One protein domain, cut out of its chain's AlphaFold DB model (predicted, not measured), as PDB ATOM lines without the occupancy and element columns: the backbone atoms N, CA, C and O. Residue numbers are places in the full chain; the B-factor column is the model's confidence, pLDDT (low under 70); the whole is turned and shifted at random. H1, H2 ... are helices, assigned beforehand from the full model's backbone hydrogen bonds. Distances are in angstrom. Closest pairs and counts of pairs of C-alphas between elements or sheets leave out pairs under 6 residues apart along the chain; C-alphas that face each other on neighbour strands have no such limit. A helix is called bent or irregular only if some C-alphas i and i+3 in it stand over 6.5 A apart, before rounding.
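This is residues 414 to 540 of the 937 residues of the protein "Polysaccharide biosynthesis tyrosine autokinase" of Planctomycetes bacterium (UniProt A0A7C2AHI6). A long thin rod is built along one very long helix, H4, with H1 folded back along it toward one end and the shorter H3 along it toward the other end. H2, a short helix, packs on the last part of H1, in the stretch of chain that leads from H1 to H3, and the loop of residues 484 to 489 sticks out at the H3 end. The printed part has 127 residues with four named helices, H1, H2, H3 and H4 in that order, and no named strand; the class is all helix. The whole is extended, with a radius of gyration of the C-alphas of 21.4 A and spans of 77 by 18 by 18 A.

H1 is residues 414 to 447, 48.3 A from first to last C-alpha, and begins with C-alpha 414 at (-0.996, -21.402, -2.266). H2 is residues 452 to 457, 10.2 A long; it is neither bent nor irregular, but only just: C-alphas 452 and 455 are 6.2 A apart. H3 is residues 466 to 482, 24.1 A long. H4 is residues 491 to 538, 70.3 A long, from C-alpha 491 at (-44.781, 23.758, 28.948) to C-alpha 538 at (4.880, -23.010, 12.131).

H1 and H4 touch, with the closest C-alphas, those of Ala 430 and Ala 522, 4.6 A apart; they run opposite ways at a shallow tilt of 19 degrees. H1 touches H2 with residues 439 to 447 alone, and the closest C-alphas, those of Ala 443 and Ala 454, are 4.7 A apart. These two form a helical hairpin, opposite ways at a shallow tilt of 18 degrees. H2 is close to H3 but not clearly touching, the closest C-alphas being those of Ala 452 and Leu 472, 7.7 A apart. H3 and H4 form the other helical hairpin, opposite ways at a shallow tilt of 31 degrees. H4 touches H3 with residues 493 to 503 alone, and the closest C-alphas, those of Leu 475 and Arg 500, are 6.5 A apart. H1 and H3 are apart. In H1, H3 and H4 every O i to N i+4 pair is within hydrogen-bond range; in H2 0 of 2 are, while 3 of 3 O i to N i+3 pairs are.

The two C-alphas farthest apart are those of Val 485 and Pro 540, at 77.4 A, while the first and last printed C-alphas, of Glu 414 and Pro 540, are 13.6 A apart. The printed part has no cut. The link from H1 to H2 is tight, and those from H2 to H3 and from H3 to H4 are short. The mean pLDDT of the printed part is 77.8; it is under 70 at residues 414 to 420, 461, 483 to 489 and 534 to 540.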
ATOM      1  N   GLU A 414       0.445 -21.690  -2.205       43.50
ATOM      2  CA  GLU A 414      -0.996 -21.402  -2.266       43.50
ATOM      3  C   GLU A 414      -1.661 -21.379  -0.887       43.50
ATOM      4  O   GLU A 414      -2.422 -20.459  -0.605       43.50
ATOM      5  N   PHE A 415      -1.330 -22.311   0.014       45.94
ATOM      6  CA  PHE A 415      -1.886 -22.295   1.373       45.94
ATOM      7  C   PHE A 415      -1.340 -21.128   2.205       45.94
ATOM      8  O   PHE A 415      -2.078 -20.503   2.959       45.94
ATOM      9  N   ARG A 416      -0.066 -20.758   2.016       53.16
ATOM     10  CA  ARG A 416       0.505 -19.538   2.591       53.16
ATOM     11  C   ARG A 416      -0.097 -18.290   1.959       53.16
ATOM     12  O   ARG A 416      -0.358 -17.358   2.696       53.16
ATOM     13  N   LEU A 417      -0.347 -18.254   0.649       53.50
ATOM     14  CA  LEU A 417      -1.023 -17.124   0.007       53.50
ATOM     15  C   LEU A 417      -2.469 -16.997   0.499       53.50
ATOM     16  O   LEU A 417      -2.906 -15.882   0.746       53.50
ATOM     17  N   MET A 418      -3.180 -18.108   0.705       59.97
ATOM     18  CA  MET A 418      -4.498 -18.137   1.343       59.97
ATOM     19  C   MET A 418      -4.417 -17.610   2.780       59.97
ATOM     20  O   MET A 418      -5.151 -16.693   3.123       59.97
ATOM     21  N   LEU A 419      -3.497 -18.113   3.609       60.66
ATOM     22  CA  LEU A 419      -3.316 -17.623   4.981       60.66
ATOM     23  C   LEU A 419      -2.822 -16.168   5.034       60.66
ATOM     24  O   LEU A 419      -3.223 -15.441   5.930       60.66
ATOM     25  N   GLU A 420      -2.000 -15.705   4.087       67.94
ATOM     26  CA  GLU A 420      -1.591 -14.299   3.957       67.94
ATOM     27  C   GLU A 420      -2.760 -13.432   3.461       67.94
ATOM     28  O   GLU A 420      -2.892 -12.288   3.889       67.94
ATOM     29  N   GLN A 421      -3.637 -13.955   2.600       70.31
ATOM     30  CA  GLN A 421      -4.870 -13.286   2.183       70.31
ATOM     31  C   GLN A 421      -5.863 -13.182   3.341       70.31
ATOM     32  O   GLN A 421      -6.348 -12.083   3.577       70.31
ATOM     33  N   GLU A 422      -6.113 -14.252   4.099       74.88
ATOM     34  CA  GLU A 422      -6.992 -14.232   5.277       74.88
ATOM     35  C   GLU A 422      -6.395 -13.395   6.423       74.88
ATOM     36  O   GLU A 422      -7.095 -12.585   7.023       74.88
ATOM     37  N   LEU A 423      -5.078 -13.461   6.656       81.88
ATOM     38  CA  LEU A 423      -4.362 -12.573   7.582       81.88
ATOM     39  C   LEU A 423      -4.542 -11.097   7.207       81.88
ATOM     40  O   LEU A 423      -4.844 -10.267   8.063       81.88
ATOM     41  N   ASN A 424      -4.351 -10.751   5.931       74.44
ATOM     42  CA  ASN A 424      -4.546  -9.382   5.458       74.44
ATOM     43  C   ASN A 424      -6.033  -8.988   5.463       74.44
ATOM     44  O   ASN A 424      -6.346  -7.837   5.758       74.44
ATOM     45  N   ARG A 425      -6.949  -9.926   5.192       81.25
ATOM     46  CA  ARG A 425      -8.403  -9.728   5.227       81.25
ATOM     47  C   ARG A 425      -8.886  -9.413   6.636       81.25
ATOM     48  O   ARG A 425      -9.584  -8.419   6.806       81.25
ATOM     49  N   GLU A 426      -8.495 -10.198   7.636       83.31
ATOM     50  CA  GLU A 426      -8.894  -9.958   9.026       83.31
ATOM     51  C   GLU A 426      -8.192  -8.734   9.620       83.31
ATOM     52  O   GLU A 426      -8.835  -7.972  10.337       83.31
ATOM     53  N   ARG A 427      -6.939  -8.433   9.238       82.50
ATOM     54  CA  ARG A 427      -6.287  -7.158   9.602       82.50
ATOM     55  C   ARG A 427      -7.002  -5.941   9.016       82.50
ATOM     56  O   ARG A 427      -7.315  -5.010   9.755       82.50
ATOM     57  N   HIS A 428      -7.313  -5.953   7.719       80.25
ATOM     58  CA  HIS A 428      -8.103  -4.885   7.103       80.25
ATOM     59  C   HIS A 428      -9.511  -4.803   7.709       80.25
ATOM     60  O   HIS A 428      -9.983  -3.707   7.992       80.25
ATOM     61  N   GLY A 429     -10.145  -5.943   7.992       77.75
ATOM     62  CA  GLY A 429     -11.437  -6.014   8.669       77.75
ATOM     63  C   GLY A 429     -11.403  -5.461  10.096       77.75
ATOM     64  O   GLY A 429     -12.353  -4.799  10.507       77.75
ATOM     65  N   ALA A 430     -10.324  -5.683  10.851       81.06
ATOM     66  CA  ALA A 430     -10.123  -5.107  12.179       81.06
ATOM     67  C   ALA A 430      -9.938  -3.585  12.099       81.06
ATOM     68  O   ALA A 430     -10.575  -2.850  12.854       81.06
ATOM     69  N   ASP A 431      -9.136  -3.092  11.151       84.19
ATOM     70  CA  ASP A 431      -8.928  -1.655  10.933       84.19
ATOM     71  C   ASP A 431     -10.203  -0.933  10.466       84.19
ATOM     72  O   ASP A 431     -10.523   0.141  10.984       84.19
ATOM     73  N   GLU A 432     -10.990  -1.532   9.567       83.25
ATOM     74  CA  GLU A 432     -12.314  -1.021   9.192       83.25
ATOM     75  C   GLU A 432     -13.271  -1.006  10.392       83.25
ATOM     76  O   GLU A 432     -13.921   0.009  10.652       83.25
ATOM     77  N   THR A 433     -13.329  -2.083  11.183       84.56
ATOM     78  CA  THR A 433     -14.174  -2.141  12.386       84.56
ATOM     79  C   THR A 433     -13.751  -1.102  13.433       84.56
ATOM     80  O   THR A 433     -14.619  -0.429  13.994       84.56
ATOM     81  N   ARG A 434     -12.447  -0.878  13.648       87.50
ATOM     82  CA  ARG A 434     -11.924   0.208  14.502       87.50
ATOM     83  C   ARG A 434     -12.310   1.586  13.971       87.50
ATOM     84  O   ARG A 434     -12.682   2.455  14.761       87.50
ATOM     85  N   LEU A 435     -12.251   1.799  12.655       85.31
ATOM     86  CA  LEU A 435     -12.658   3.059  12.033       85.31
ATOM     87  C   LEU A 435     -14.153   3.322  12.266       85.31
ATOM     88  O   LEU A 435     -14.513   4.405  12.735       85.31
ATOM     89  N   VAL A 436     -15.013   2.321  12.042       85.50
ATOM     90  CA  VAL A 436     -16.455   2.416  12.326       85.50
ATOM     91  C   VAL A 436     -16.692   2.680  13.816       85.50
ATOM     92  O   VAL A 436     -17.374   3.654  14.136       85.50
ATOM     93  N   ALA A 437     -16.063   1.926  14.725       86.81
ATOM     94  CA  ALA A 437     -16.157   2.143  16.173       86.81
ATOM     95  C   ALA A 437     -15.730   3.565  16.586       86.81
ATOM     96  O   ALA A 437     -16.382   4.197  17.416       86.81
ATOM     97  N   SER A 438     -14.682   4.120  15.966       86.94
ATOM     98  CA  SER A 438     -14.251   5.502  16.216       86.94
ATOM     99  C   SER A 438     -15.283   6.539  15.745       86.94
ATOM    100  O   SER A 438     -15.510   7.532  16.437       86.94
ATOM    101  N   SER A 439     -15.974   6.285  14.624       88.06
ATOM    102  CA  SER A 439     -17.079   7.134  14.151       88.06
ATOM    103  C   SER A 439     -18.308   7.043  15.064       88.06
ATOM    104  O   SER A 439     -18.944   8.060  15.335       88.06
ATOM    105  N   VAL A 440     -18.592   5.854  15.609       87.69
ATOM    106  CA  VAL A 440     -19.667   5.607  16.583       87.69
ATOM    107  C   VAL A 440     -19.384   6.332  17.897       87.69
ATOM    108  O   VAL A 440     -20.253   7.053  18.380       87.69
ATOM    109  N   ARG A 441     -18.155   6.238  18.424       88.31
ATOM    110  CA  ARG A 441     -17.704   7.008  19.595       88.31
ATOM    111  C   ARG A 441     -17.872   8.510  19.373       88.31
ATOM    112  O   ARG A 441     -18.472   9.191  20.199       88.31
ATOM    113  N   ALA A 442     -17.397   9.026  18.237       85.75
ATOM    114  CA  ALA A 442     -17.516  10.443  17.899       85.75
ATOM    115  C   ALA A 442     -18.983  10.898  17.761       85.75
ATOM    116  O   ALA A 442     -19.328  11.998  18.197       85.75
ATOM    117  N   ALA A 443     -19.856  10.052  17.201       84.75
ATOM    118  CA  ALA A 443     -21.288  10.317  17.113       84.75
ATOM    119  C   ALA A 443     -21.959  10.314  18.498       84.75
ATOM    120  O   ALA A 443     -22.672  11.261  18.827       84.75
ATOM    121  N   ARG A 444     -21.670   9.311  19.341       89.88
ATOM    122  CA  ARG A 444     -22.153   9.210  20.728       89.88
ATOM    123  C   ARG A 444     -21.746  10.426  21.555       89.88
ATOM    124  O   ARG A 444     -22.595  11.050  22.185       89.88
ATOM    125  N   GLU A 445     -20.473  10.812  21.508       87.25
ATOM    126  CA  GLU A 445     -19.986  12.015  22.184       87.25
ATOM    127  C   GLU A 445     -20.642  13.304  21.666       87.25
ATOM    128  O   GLU A 445     -20.811  14.247  22.437       87.25
ATOM    129  N   GLY A 446     -21.000  13.369  20.380       84.19
ATOM    130  CA  GLY A 446     -21.753  14.486  19.806       84.19
ATOM    131  C   GLY A 446     -23.186  14.560  20.339       84.19
ATOM    132  O   GLY A 446     -23.619  15.626  20.776       84.19
ATOM    133  N   LEU A 447     -23.890  13.425  20.400       85.19
ATOM    134  CA  LEU A 447     -25.249  13.342  20.951       85.19
ATOM    135  C   LEU A 447     -25.294  13.675  22.447       85.19
ATOM    136  O   LEU A 447     -26.171  14.422  22.869       85.19
ATOM    137  N   LEU A 448     -24.307  13.221  23.228       82.88
ATOM    138  CA  LEU A 448     -24.147  13.596  24.642       82.88
ATOM    139  C   LEU A 448     -23.866  15.099  24.847       82.88
ATOM    140  O   LEU A 448     -24.031  15.609  25.952       82.88
ATOM    141  N   ARG A 449     -23.460  15.819  23.792       82.50
ATOM    142  CA  ARG A 449     -23.320  17.287  23.758       82.50
ATOM    143  C   ARG A 449     -24.516  17.992  23.092       82.50
ATOM    144  O   ARG A 449     -24.461  19.203  22.894       82.50
ATOM    145  N   GLY A 450     -25.572  17.262  22.725       76.00
ATOM    146  CA  GLY A 450     -26.788  17.782  22.085       76.00
ATOM    147  C   GLY A 450     -26.727  17.970  20.558       76.00
ATOM    148  O   GLY A 450     -27.721  18.406  19.968       76.00
ATOM    149  N   ASP A 451     -25.604  17.631  19.907       80.38
ATOM    150  CA  ASP A 451     -25.406  17.740  18.452       80.38
ATOM    151  C   ASP A 451     -26.048  16.551  17.717       80.38
ATOM    152  O   ASP A 451     -25.409  15.533  17.444       80.38
ATOM    153  N   ALA A 452     -27.324  16.698  17.350       71.31
ATOM    154  CA  ALA A 452     -28.054  15.730  16.525       71.31
ATOM    155  C   ALA A 452     -27.397  15.494  15.144       71.31
ATOM    156  O   ALA A 452     -27.486  14.399  14.583       71.31
ATOM    157  N   GLY A 453     -26.660  16.481  14.618       75.50
ATOM    158  CA  GLY A 453     -25.903  16.381  13.367       75.50
ATOM    159  C   GLY A 453     -24.672  15.470  13.453       75.50
ATOM    160  O   GLY A 453     -24.014  15.213  12.441       75.50
ATOM    161  N   ALA A 454     -24.332  14.955  14.636       81.44
ATOM    162  CA  ALA A 454     -23.290  13.948  14.806       81.44
ATOM    163  C   ALA A 454     -23.658  12.602  14.143       81.44
ATOM    164  O   ALA A 454     -22.780  11.937  13.595       81.44
ATOM    165  N   LEU A 455     -24.950  12.247  14.076       79.94
ATOM    166  CA  LEU A 455     -25.426  11.015  13.420       79.94
ATOM    167  C   LEU A 455     -25.152  10.978  11.911       79.94
ATOM    168  O   LEU A 455     -24.944   9.904  11.352       79.94
ATOM    169  N   ALA A 456     -25.094  12.136  11.248       76.75
ATOM    170  CA  ALA A 456     -24.766  12.229   9.823       76.75
ATOM    171  C   ALA A 456     -23.281  11.934   9.511       76.75
ATOM    172  O   ALA A 456     -22.901  11.889   8.344       76.75
ATOM    173  N   ARG A 457     -22.439  11.762  10.541       78.56
ATOM    174  CA  ARG A 457     -20.997  11.473  10.440       78.56
ATOM    175  C   ARG A 457     -20.636  10.023  10.803       78.56
ATOM    176  O   ARG A 457     -19.453   9.696  10.853       78.56
ATOM    177  N   LEU A 458     -21.630   9.160  11.039       80.44
ATOM    178  CA  LEU A 458     -21.430   7.717  11.209       80.44
ATOM    179  C   LEU A 458     -20.899   7.082   9.915       80.44
ATOM    180  O   LEU A 458     -21.424   7.349   8.835       80.44
ATOM    181  N   ALA A 459     -19.893   6.209  10.032       78.31
ATOM    182  CA  ALA A 459     -19.337   5.484   8.888       78.31
ATOM    183  C   ALA A 459     -20.305   4.420   8.329       78.31
ATOM    184  O   ALA A 459     -20.364   4.236   7.116       78.31
ATOM    185  N   ASP A 460     -21.101   3.774   9.193       79.00
ATOM    186  CA  ASP A 460     -22.262   2.973   8.785       79.00
ATOM    187  C   ASP A 460     -23.565   3.637   9.276       79.00
ATOM    188  O   ASP A 460     -23.843   3.639  10.481       79.00
ATOM    189  N   PRO A 461     -24.402   4.182   8.370       68.06
ATOM    190  CA  PRO A 461     -25.695   4.761   8.730       68.06
ATOM    191  C   PRO A 461     -26.673   3.761   9.364       68.06
ATOM    192  O   PRO A 461     -27.558   4.170  10.116       68.06
ATOM    193  N   LYS A 462     -26.548   2.457   9.068       74.50
ATOM    194  CA  LYS A 462     -27.520   1.424   9.476       74.50
ATOM    195  C   LYS A 462     -27.520   1.137  10.977       74.50
ATOM    196  O   LYS A 462     -28.481   0.549  11.465       74.50
ATOM    197  N   LEU A 463     -26.485   1.573  11.697       73.94
ATOM    198  CA  LEU A 463     -26.357   1.427  13.151       73.94
ATOM    199  C   LEU A 463     -27.440   2.177  13.942       73.94
ATOM    200  O   LEU A 463     -27.699   1.829  15.088       73.94
ATOM    201  N   VAL A 464     -28.095   3.173  13.337       78.69
ATOM    202  CA  VAL A 464     -29.288   3.825  13.893       78.69
ATOM    203  C   VAL A 464     -30.409   3.725  12.875       78.69
ATOM    204  O   VAL A 464     -30.204   4.059  11.705       78.69
ATOM    205  N   SER A 465     -31.599   3.292  13.293       79.12
ATOM    206  CA  SER A 465     -32.706   3.082  12.358       79.12
ATOM    207  C   SER A 465     -33.160   4.389  11.698       79.12
ATOM    208  O   SER A 465     -33.161   5.460  12.315       79.12
ATOM    209  N   ASP A 466     -33.612   4.304  10.443       76.50
ATOM    210  CA  ASP A 466     -34.168   5.463   9.733       76.50
ATOM    211  C   ASP A 466     -35.395   6.039  10.462       76.50
ATOM    212  O   ASP A 466     -35.624   7.243  10.413       76.50
ATOM    213  N   ALA A 467     -36.139   5.209  11.206       77.81
ATOM    214  CA  ALA A 467     -37.262   5.639  12.038       77.81
ATOM    215  C   ALA A 467     -36.819   6.509  13.229       77.81
ATOM    216  O   ALA A 467     -37.435   7.537  13.487       77.81
ATOM    217  N   GLN A 468     -35.733   6.151  13.924       80.00
ATOM    218  CA  GLN A 468     -35.176   6.981  15.000       80.00
ATOM    219  C   GLN A 468     -34.554   8.274  14.457       80.00
ATOM    220  O   GLN A 468     -34.745   9.337  15.046       80.00
ATOM    221  N   ARG A 469     -33.854   8.210  13.312       78.94
ATOM    222  CA  ARG A 469     -33.310   9.404  12.641       78.94
ATOM    223  C   ARG A 469     -34.428  10.341  12.162       78.94
ATOM    224  O   ARG A 469     -34.296  11.553  12.313       78.94
ATOM    225  N   ALA A 470     -35.541   9.801  11.662       80.00
ATOM    226  CA  ALA A 470     -36.731  10.576  11.311       80.00
ATOM    227  C   ALA A 470     -37.421  11.181  12.545       80.00
ATOM    228  O   ALA A 470     -37.722  12.367  12.526       80.00
ATOM    229  N   ALA A 471     -37.604  10.416  13.627       81.88
ATOM    230  CA  ALA A 471     -38.213  10.908  14.866       81.88
ATOM    231  C   ALA A 471     -37.398  12.040  15.516       81.88
ATOM    232  O   ALA A 471     -37.970  13.023  15.983       81.88
ATOM    233  N   LEU A 472     -36.062  11.944  15.501       83.19
ATOM    234  CA  LEU A 472     -35.192  13.021  15.979       83.19
ATOM    235  C   LEU A 472     -35.293  14.268  15.086       83.19
ATOM    236  O   LEU A 472     -35.416  15.373  15.604       83.19
ATOM    237  N   ALA A 473     -35.312  14.096  13.759       81.00
ATOM    238  CA  ALA A 473     -35.479  15.203  12.816       81.00
ATOM    239  C   ALA A 473     -36.874  15.858  12.890       81.00
ATOM    240  O   ALA A 473     -36.996  17.062  12.667       81.00
ATOM    241  N   GLU A 474     -37.920  15.092  13.209       83.94
ATOM    242  CA  GLU A 474     -39.278  15.591  13.440       83.94
ATOM    243  C   GLU A 474     -39.346  16.413  14.736       83.94
ATOM    244  O   GLU A 474     -39.817  17.549  14.700       83.94
ATOM    245  N   LEU A 475     -38.761  15.913  15.835       84.00
ATOM    246  CA  LEU A 475     -38.612  16.658  17.093       84.00
ATOM    247  C   LEU A 475     -37.786  17.945  16.917       84.00
ATOM    248  O   LEU A 475     -38.218  19.006  17.364       84.00
ATOM    249  N   ASP A 476     -36.637  17.885  16.231       81.81
ATOM    250  CA  ASP A 476     -35.813  19.063  15.914       81.81
ATOM    251  C   ASP A 476     -36.600  20.090  15.069       81.81
ATOM    252  O   ASP A 476     -36.539  21.294  15.327       81.81
ATOM    253  N   ALA A 477     -37.377  19.636  14.076       81.94
ATOM    254  CA  ALA A 477     -38.185  20.509  13.225       81.94
ATOM    255  C   ALA A 477     -39.394  21.119  13.958       81.94
ATOM    256  O   ALA A 477     -39.781  22.254  13.667       81.94
ATOM    257  N   GLU A 478     -40.004  20.392  14.893       80.69
ATOM    258  CA  GLU A 478     -41.138  20.867  15.687       80.69
ATOM    259  C   GLU A 478     -40.690  21.861  16.771       80.69
ATOM    260  O   GLU A 478     -41.286  22.934  16.903       80.69
ATOM    261  N   LEU A 479     -39.553  21.602  17.428       79.50
ATOM    262  CA  LEU A 479     -38.875  22.569  18.298       79.50
ATOM    263  C   LEU A 479     -38.468  23.838  17.536       79.50
ATOM    264  O   LEU A 479     -38.754  24.942  17.997       79.50
ATOM    265  N   ALA A 480     -37.884  23.711  16.339       78.88
ATOM    266  CA  ALA A 480     -37.509  24.858  15.506       78.88
ATOM    267  C   ALA A 480     -38.712  25.703  15.038       78.88
ATOM    268  O   ALA A 480     -38.574  26.906  14.810       78.88
ATOM    269  N   ARG A 481     -39.905  25.106  14.899       79.25
ATOM    270  CA  ARG A 481     -41.152  25.848  14.629       79.25
ATOM    271  C   ARG A 481     -41.638  26.618  15.856       79.25
ATOM    272  O   ARG A 481     -42.132  27.734  15.708       79.25
ATOM    273  N   LEU A 482     -41.522  26.032  17.047       73.75
ATOM    274  CA  LEU A 482     -42.020  26.623  18.292       73.75
ATOM    275  C   LEU A 482     -41.089  27.705  18.859       73.75
ATOM    276  O   LEU A 482     -41.585  28.709  19.373       73.75
ATOM    277  N   SER A 483     -39.770  27.569  18.694       64.06
ATOM    278  CA  SER A 483     -38.771  28.546  19.161       64.06
ATOM    279  C   SER A 483     -38.867  29.924  18.487       64.06
ATOM    280  O   SER A 483     -38.346  30.906  19.009       64.06
ATOM    281  N   GLY A 484     -39.579  30.036  17.360       65.00
ATOM    282  CA  GLY A 484     -39.903  31.318  16.721       65.00
ATOM    283  C   GLY A 484     -41.165  32.016  17.252       65.00
ATOM    284  O   GLY A 484     -41.457  33.130  16.818       65.00
ATOM    285  N   VAL A 485     -41.945  31.371  18.132       63.03
ATOM    286  CA  VAL A 485     -43.303  31.816  18.524       63.03
ATOM    287  C   VAL A 485     -43.532  31.802  20.043       63.03
ATOM    288  O   VAL A 485     -44.358  32.572  20.537       63.03
ATOM    289  N   ALA A 486     -42.816  30.964  20.796       60.66
ATOM    290  CA  ALA A 486     -42.973  30.799  22.242       60.66
ATOM    291  C   ALA A 486     -41.734  31.246  23.040       60.66
ATOM    292  O   ALA A 486     -40.611  31.190  22.553       60.66
ATOM    293  N   THR A 487     -41.950  31.659  24.291       61.62
ATOM    294  CA  THR A 487     -40.890  31.872  25.292       61.62
ATOM    295  C   THR A 487     -40.406  30.546  25.882       61.62
ATOM    296  O   THR A 487     -41.193  29.604  25.965       61.62
ATOM    297  N   GLU A 488     -39.157  30.505  26.360       60.78
ATOM    298  CA  GLU A 488     -38.480  29.306  26.902       60.78
ATOM    299  C   GLU A 488     -39.297  28.572  27.994       60.78
ATOM    300  O   GLU A 488     -39.342  27.348  28.004       60.78
ATOM    301  N   ASP A 489     -40.057  29.289  28.833       64.88
ATOM    302  CA  ASP A 489     -40.922  28.706  29.879       64.88
ATOM    303  C   ASP A 489     -42.208  27.997  29.368       64.88
ATOM    304  O   ASP A 489     -43.083  27.639  30.163       64.88
ATOM    305  N   ASN A 490     -42.409  27.827  28.054       75.06
ATOM    306  CA  ASN A 490     -43.625  27.196  27.531       75.06
ATOM    307  C   ASN A 490     -43.657  25.684  27.869       75.06
ATOM    308  O   ASN A 490     -42.771  24.949  27.425       75.06
ATOM    309  N   PRO A 491     -44.694  25.171  28.569       74.56
ATOM    310  CA  PRO A 491     -44.781  23.758  28.948       74.56
ATOM    311  C   PRO A 491     -44.749  22.774  27.771       74.56
ATOM    312  O   PRO A 491     -44.366  21.626  27.978       74.56
ATOM    313  N   ASP A 492     -45.127  23.182  26.557       75.00
ATOM    314  CA  ASP A 492     -45.041  22.312  25.376       75.00
ATOM    315  C   ASP A 492     -43.636  22.298  24.749       75.00
ATOM    316  O   ASP A 492     -43.218  21.261  24.236       75.00
ATOM    317  N   VAL A 493     -42.864  23.386  24.877       78.94
ATOM    318  CA  VAL A 493     -41.434  23.408  24.507       78.94
ATOM    319  C   VAL A 493     -40.652  22.520  25.473       78.94
ATOM    320  O   VAL A 493     -40.015  21.569  25.032       78.94
ATOM    321  N   LEU A 494     -40.831  22.718  26.783       77.56
ATOM    322  CA  LEU A 494     -40.206  21.903  27.835       77.56
ATOM    323  C   LEU A 494     -40.514  20.397  27.702       77.56
ATOM    324  O   LEU A 494     -39.673  19.555  28.014       77.56
ATOM    325  N   ARG A 495     -41.711  20.028  27.219       82.00
ATOM    326  CA  ARG A 495     -42.069  18.627  26.918       82.00
ATOM    327  C   ARG A 495     -41.308  18.064  25.723       82.00
ATOM    328  O   ARG A 495     -40.863  16.921  25.789       82.00
ATOM    329  N   LEU A 496     -41.197  18.829  24.639       82.81
ATOM    330  CA  LEU A 496     -40.500  18.403  23.425       82.81
ATOM    331  C   LEU A 496     -38.981  18.362  23.635       82.81
ATOM    332  O   LEU A 496     -38.333  17.437  23.154       82.81
ATOM    333  N   GLU A 497     -38.424  19.289  24.416       82.12
ATOM    334  CA  GLU A 497     -37.025  19.262  24.852       82.12
ATOM    335  C   GLU A 497     -36.739  18.026  25.712       82.12
ATOM    336  O   GLU A 497     -35.820  17.275  25.398       82.12
ATOM    337  N   ALA A 498     -37.576  17.730  26.714       82.62
ATOM    338  CA  ALA A 498     -37.431  16.519  27.525       82.62
ATOM    339  C   ALA A 498     -37.575  15.220  26.700       82.62
ATOM    340  O   ALA A 498     -36.840  14.259  26.925       82.62
ATOM    341  N   ALA A 499     -38.488  15.184  25.722       82.69
ATOM    342  CA  ALA A 499     -38.638  14.048  24.807       82.69
ATOM    343  C   ALA A 499     -37.425  13.888  23.872       82.69
ATOM    344  O   ALA A 499     -37.002  12.766  23.587       82.69
ATOM    345  N   ARG A 500     -36.835  15.003  23.426       85.94
ATOM    346  CA  ARG A 500     -35.598  15.028  22.639       85.94
ATOM    347  C   ARG A 500     -34.400  14.564  23.461       85.94
ATOM    348  O   ARG A 500     -33.628  13.757  22.958       85.94
ATOM    349  N   GLU A 501     -34.243  15.019  24.703       83.75
ATOM    350  CA  GLU A 501     -33.166  14.563  25.592       83.75
ATOM    351  C   GLU A 501     -33.275  13.064  25.912       83.75
ATOM    352  O   GLU A 501     -32.275  12.356  25.816       83.75
ATOM    353  N   ASP A 502     -34.475  12.549  26.201       85.06
ATOM    354  CA  ASP A 502     -34.716  11.110  26.403       85.06
ATOM    355  C   ASP A 502     -34.391  10.292  25.136       85.06
ATOM    356  O   ASP A 502     -33.733   9.252  25.220       85.06
ATOM    357  N   LEU A 503     -34.763  10.777  23.943       83.69
ATOM    358  CA  LEU A 503     -34.403  10.125  22.680       83.69
ATOM    359  C   LEU A 503     -32.887  10.163  22.414       83.69
ATOM    360  O   LEU A 503     -32.311   9.145  22.032       83.69
ATOM    361  N   LEU A 504     -32.226  11.302  22.646       85.12
ATOM    362  CA  LEU A 504     -30.773  11.451  22.502       85.12
ATOM    363  C   LEU A 504     -30.005  10.563  23.489       85.12
ATOM    364  O   LEU A 504     -29.019   9.944  23.098       85.12
ATOM    365  N   ALA A 505     -30.467  10.451  24.737       83.38
ATOM    366  CA  ALA A 505     -29.865   9.591  25.752       83.38
ATOM    367  C   ALA A 505     -29.998   8.100  25.395       83.38
ATOM    368  O   ALA A 505     -29.030   7.347  25.525       83.38
ATOM    369  N   ARG A 506     -31.160   7.676  24.878       84.94
ATOM    370  CA  ARG A 506     -31.360   6.308  24.364       84.94
ATOM    371  C   ARG A 506     -30.455   6.020  23.175       84.94
ATOM    372  O   ARG A 506     -29.761   5.012  23.188       84.94
ATOM    373  N   LEU A 507     -30.389   6.929  22.202       85.25
ATOM    374  CA  LEU A 507     -29.501   6.800  21.044       85.25
ATOM    375  C   LEU A 507     -28.020   6.769  21.441       85.25
ATOM    376  O   LEU A 507     -27.262   5.970  20.901       85.25
ATOM    377  N   ALA A 508     -27.601   7.578  22.416       85.38
ATOM    378  CA  ALA A 508     -26.244   7.525  22.950       85.38
ATOM    379  C   ALA A 508     -25.943   6.169  23.616       85.38
ATOM    380  O   ALA A 508     -24.868   5.618  23.391       85.38
ATOM    381  N   SER A 509     -26.893   5.599  24.368       85.62
ATOM    382  CA  SER A 509     -26.759   4.273  24.987       85.62
ATOM    383  C   SER A 509     -26.769   3.128  23.963       85.62
ATOM    384  O   SER A 509     -26.006   2.174  24.116       85.62
ATOM    385  N   GLU A 510     -27.572   3.224  22.901       85.94
ATOM    386  CA  GLU A 510     -27.551   2.274  21.783       85.94
ATOM    387  C   GLU A 510     -26.191   2.316  21.070       85.94
ATOM    388  O   GLU A 510     -25.543   1.277  20.928       85.94
ATOM    389  N   LEU A 511     -25.690   3.513  20.736       87.69
ATOM    390  CA  LEU A 511     -24.353   3.683  20.160       87.69
ATOM    391  C   LEU A 511     -23.235   3.216  21.104       87.69
ATOM    392  O   LEU A 511     -22.212   2.758  20.617       87.69
ATOM    393  N   GLU A 512     -23.402   3.279  22.427       89.12
ATOM    394  CA  GLU A 512     -22.413   2.766  23.392       89.12
ATOM    395  C   GLU A 512     -22.314   1.237  23.366       89.12
ATOM    396  O   GLU A 512     -21.215   0.676  23.375       89.12
ATOM    397  N   SER A 513     -23.457   0.555  23.264       85.19
ATOM    398  CA  SER A 513     -23.472  -0.902  23.106       85.19
ATOM    399  C   SER A 513     -22.918  -1.334  21.742       85.19
ATOM    400  O   SER A 513     -22.145  -2.288  21.678       85.19
ATOM    401  N   ALA A 514     -23.207  -0.579  20.674       84.88
ATOM    402  CA  ALA A 514     -22.602  -0.784  19.357       84.88
ATOM    403  C   ALA A 514     -21.083  -0.512  19.352       84.88
ATOM    404  O   ALA A 514     -20.333  -1.293  18.775       84.88
ATOM    405  N   GLU A 515     -20.612   0.552  20.013       88.94
ATOM    406  CA  GLU A 515     -19.183   0.868  20.165       88.94
ATOM    407  C   GLU A 515     -18.443  -0.305  20.818       88.94
ATOM    408  O   GLU A 515     -17.432  -0.764  20.290       88.94
ATOM    409  N   THR A 516     -19.000  -0.817  21.921       88.00
ATOM    410  CA  THR A 516     -18.431  -1.925  22.700       88.00
ATOM    411  C   THR A 516     -18.334  -3.198  21.857       88.00
ATOM    412  O   THR A 516     -17.244  -3.755  21.718       88.00
ATOM    413  N   ALA A 517     -19.433  -3.599  21.208       83.88
ATOM    414  CA  ALA A 517     -19.478  -4.784  20.353       83.88
ATOM    415  C   ALA A 517     -18.536  -4.686  19.136       83.88
ATOM    416  O   ALA A 517     -17.930  -5.679  18.739       83.88
ATOM    417  N   LEU A 518     -18.365  -3.492  18.553       86.94
ATOM    418  CA  LEU A 518     -17.393  -3.271  17.478       86.94
ATOM    419  C   LEU A 518     -15.946  -3.354  17.994       86.94
ATOM    420  O   LEU A 518     -15.092  -3.897  17.299       86.94
ATOM    421  N   THR A 519     -15.645  -2.864  19.203       87.69
ATOM    422  CA  THR A 519     -14.305  -3.045  19.791       87.69
ATOM    423  C   THR A 519     -13.993  -4.494  20.162       87.69
ATOM    424  O   THR A 519     -12.856  -4.914  19.962       87.69
ATOM    425  N   GLU A 520     -14.974  -5.266  20.637       87.56
ATOM    426  CA  GLU A 520     -14.820  -6.710  20.869       87.56
ATOM    427  C   GLU A 520     -14.581  -7.449  19.544       87.56
ATOM    428  O   GLU A 520     -13.586  -8.154  19.413       87.56
ATOM    429  N   LEU A 521     -15.391  -7.178  18.512       84.88
ATOM    430  CA  LEU A 521     -15.209  -7.760  17.177       84.88
ATOM    431  C   LEU A 521     -13.838  -7.425  16.563       84.88
ATOM    432  O   LEU A 521     -13.237  -8.273  15.909       84.88
ATOM    433  N   ALA A 522     -13.327  -6.206  16.755       85.50
ATOM    434  CA  ALA A 522     -11.986  -5.851  16.293       85.50
ATOM    435  C   ALA A 522     -10.896  -6.667  17.013       85.50
ATOM    436  O   ALA A 522      -9.972  -7.138  16.357       85.50
ATOM    437  N   ALA A 523     -11.030  -6.880  18.328       86.75
ATOM    438  CA  ALA A 523     -10.087  -7.675  19.113       86.75
ATOM    439  C   ALA A 523     -10.141  -9.178  18.772       86.75
ATOM    440  O   ALA A 523      -9.095  -9.818  18.691       86.75
ATOM    441  N   ASP A 524     -11.329  -9.730  18.506       84.44
ATOM    442  CA  ASP A 524     -11.485 -11.110  18.023       84.44
ATOM    443  C   ASP A 524     -10.814 -11.301  16.651       84.44
ATOM    444  O   ASP A 524     -10.152 -12.312  16.409       84.44
ATOM    445  N   ARG A 525     -10.926 -10.302  15.762       83.50
ATOM    446  CA  ARG A 525     -10.235 -10.290  14.463       83.50
ATOM    447  C   ARG A 525      -8.723 -10.179  14.592       83.50
ATOM    448  O   ARG A 525      -8.016 -10.875  13.868       83.50
ATOM    449  N   ASP A 526      -8.223  -9.356  15.514       83.00
ATOM    450  CA  ASP A 526      -6.792  -9.298  15.830       83.00
ATOM    451  C   ASP A 526      -6.286 -10.658  16.334       83.00
ATOM    452  O   ASP A 526      -5.274 -11.152  15.846       83.00
ATOM    453  N   ALA A 527      -7.013 -11.306  17.251       83.31
ATOM    454  CA  ALA A 527      -6.641 -12.616  17.786       83.31
ATOM    455  C   ALA A 527      -6.649 -13.720  16.710       83.31
ATOM    456  O   ALA A 527      -5.774 -14.589  16.700       83.31
ATOM    457  N   LEU A 528      -7.605 -13.675  15.775       76.00
ATOM    458  CA  LEU A 528      -7.656 -14.590  14.636       76.00
ATOM    459  C   LEU A 528      -6.522 -14.313  13.632       76.00
ATOM    460  O   LEU A 528      -5.881 -15.249  13.155       76.00
ATOM    461  N   ALA A 529      -6.217 -13.040  13.366       78.81
ATOM    462  CA  ALA A 529      -5.073 -12.632  12.557       78.81
ATOM    463  C   ALA A 529      -3.739 -13.073  13.184       78.81
ATOM    464  O   ALA A 529      -2.873 -13.583  12.478       78.81
ATOM    465  N   ASP A 530      -3.570 -12.943  14.499       79.94
ATOM    466  CA  ASP A 530      -2.372 -13.419  15.193       79.94
ATOM    467  C   ASP A 530      -2.277 -14.954  15.168       79.94
ATOM    468  O   ASP A 530      -1.195 -15.480  14.917       79.94
ATOM    469  N   SER A 531      -3.396 -15.681  15.282       73.31
ATOM    470  CA  SER A 531      -3.429 -17.141  15.083       73.31
ATOM    471  C   SER A 531      -3.043 -17.551  13.653       73.31
ATOM    472  O   SER A 531      -2.269 -18.496  13.466       73.31
ATOM    473  N   TYR A 532      -3.501 -16.821  12.628       71.62
ATOM    474  CA  TYR A 532      -3.049 -17.041  11.251       71.62
ATOM    475  C   TYR A 532      -1.567 -16.705  11.073       71.62
ATOM    476  O   TYR A 532      -0.875 -17.450  10.383       71.62
ATOM    477  N   ALA A 533      -1.056 -15.646  11.709       71.69
ATOM    478  CA  ALA A 533       0.358 -15.267  11.666       71.69
ATOM    479  C   ALA A 533       1.272 -16.277  12.387       71.69
ATOM    480  O   ALA A 533       2.368 -16.558  11.899       71.69
ATOM    481  N   GLU A 534       0.816 -16.854  13.501       69.31
ATOM    482  CA  GLU A 534       1.478 -17.947  14.224       69.31
ATOM    483  C   GLU A 534       1.503 -19.223  13.368       69.31
ATOM    484  O   GLU A 534       2.571 -19.785  13.128       69.31
ATOM    485  N   THR A 535       0.367 -19.594  12.762       61.41
ATOM    486  CA  THR A 535       0.270 -20.718  11.807       61.41
ATOM    487  C   THR A 535       1.196 -20.524  10.593       61.41
ATOM    488  O   THR A 535       1.861 -21.462  10.147       61.41
ATOM    489  N   LEU A 536       1.311 -19.288  10.087       59.53
ATOM    490  CA  LEU A 536       2.257 -18.881   9.035       59.53
ATOM    491  C   LEU A 536       3.734 -19.004   9.450       59.53
ATOM    492  O   LEU A 536       4.608 -19.041   8.581       59.53
ATOM    493  N   GLY A 537       4.010 -19.023  10.756       54.22
ATOM    494  CA  GLY A 537       5.330 -19.245  11.341       54.22
ATOM    495  C   GLY A 537       5.666 -20.721  11.584       54.22
ATOM    496  O   GLY A 537       6.839 -21.087  11.498       54.22
ATOM    497  N   GLU A 538       4.672 -21.575  11.854       52.31
ATOM    498  CA  GLU A 538       4.880 -23.010  12.131       52.31
ATOM    499  C   GLU A 538       5.002 -23.883  10.864       52.31
ATOM    500  O   GLU A 538       5.671 -24.925  10.866       52.31
ATOM    501  N   LEU A 539       4.428 -23.441   9.742       51.66
ATOM    502  CA  LEU A 539       4.654 -24.038   8.424       51.66
ATOM    503  C   LEU A 539       6.022 -23.572   7.865       51.66
ATOM    504  O   LEU A 539       6.113 -22.407   7.473       51.66
ATOM    505  N   PRO A 540       7.080 -24.418   7.729       50.31
ATOM    506  CA  PRO A 540       7.082 -25.887   7.756       50.31
ATOM    507  C   PRO A 540       8.224 -26.533   8.585       50.31
ATOM    508  O   PRO A 540       9.406 -26.441   8.224       50.31
TER     509      PRO A 540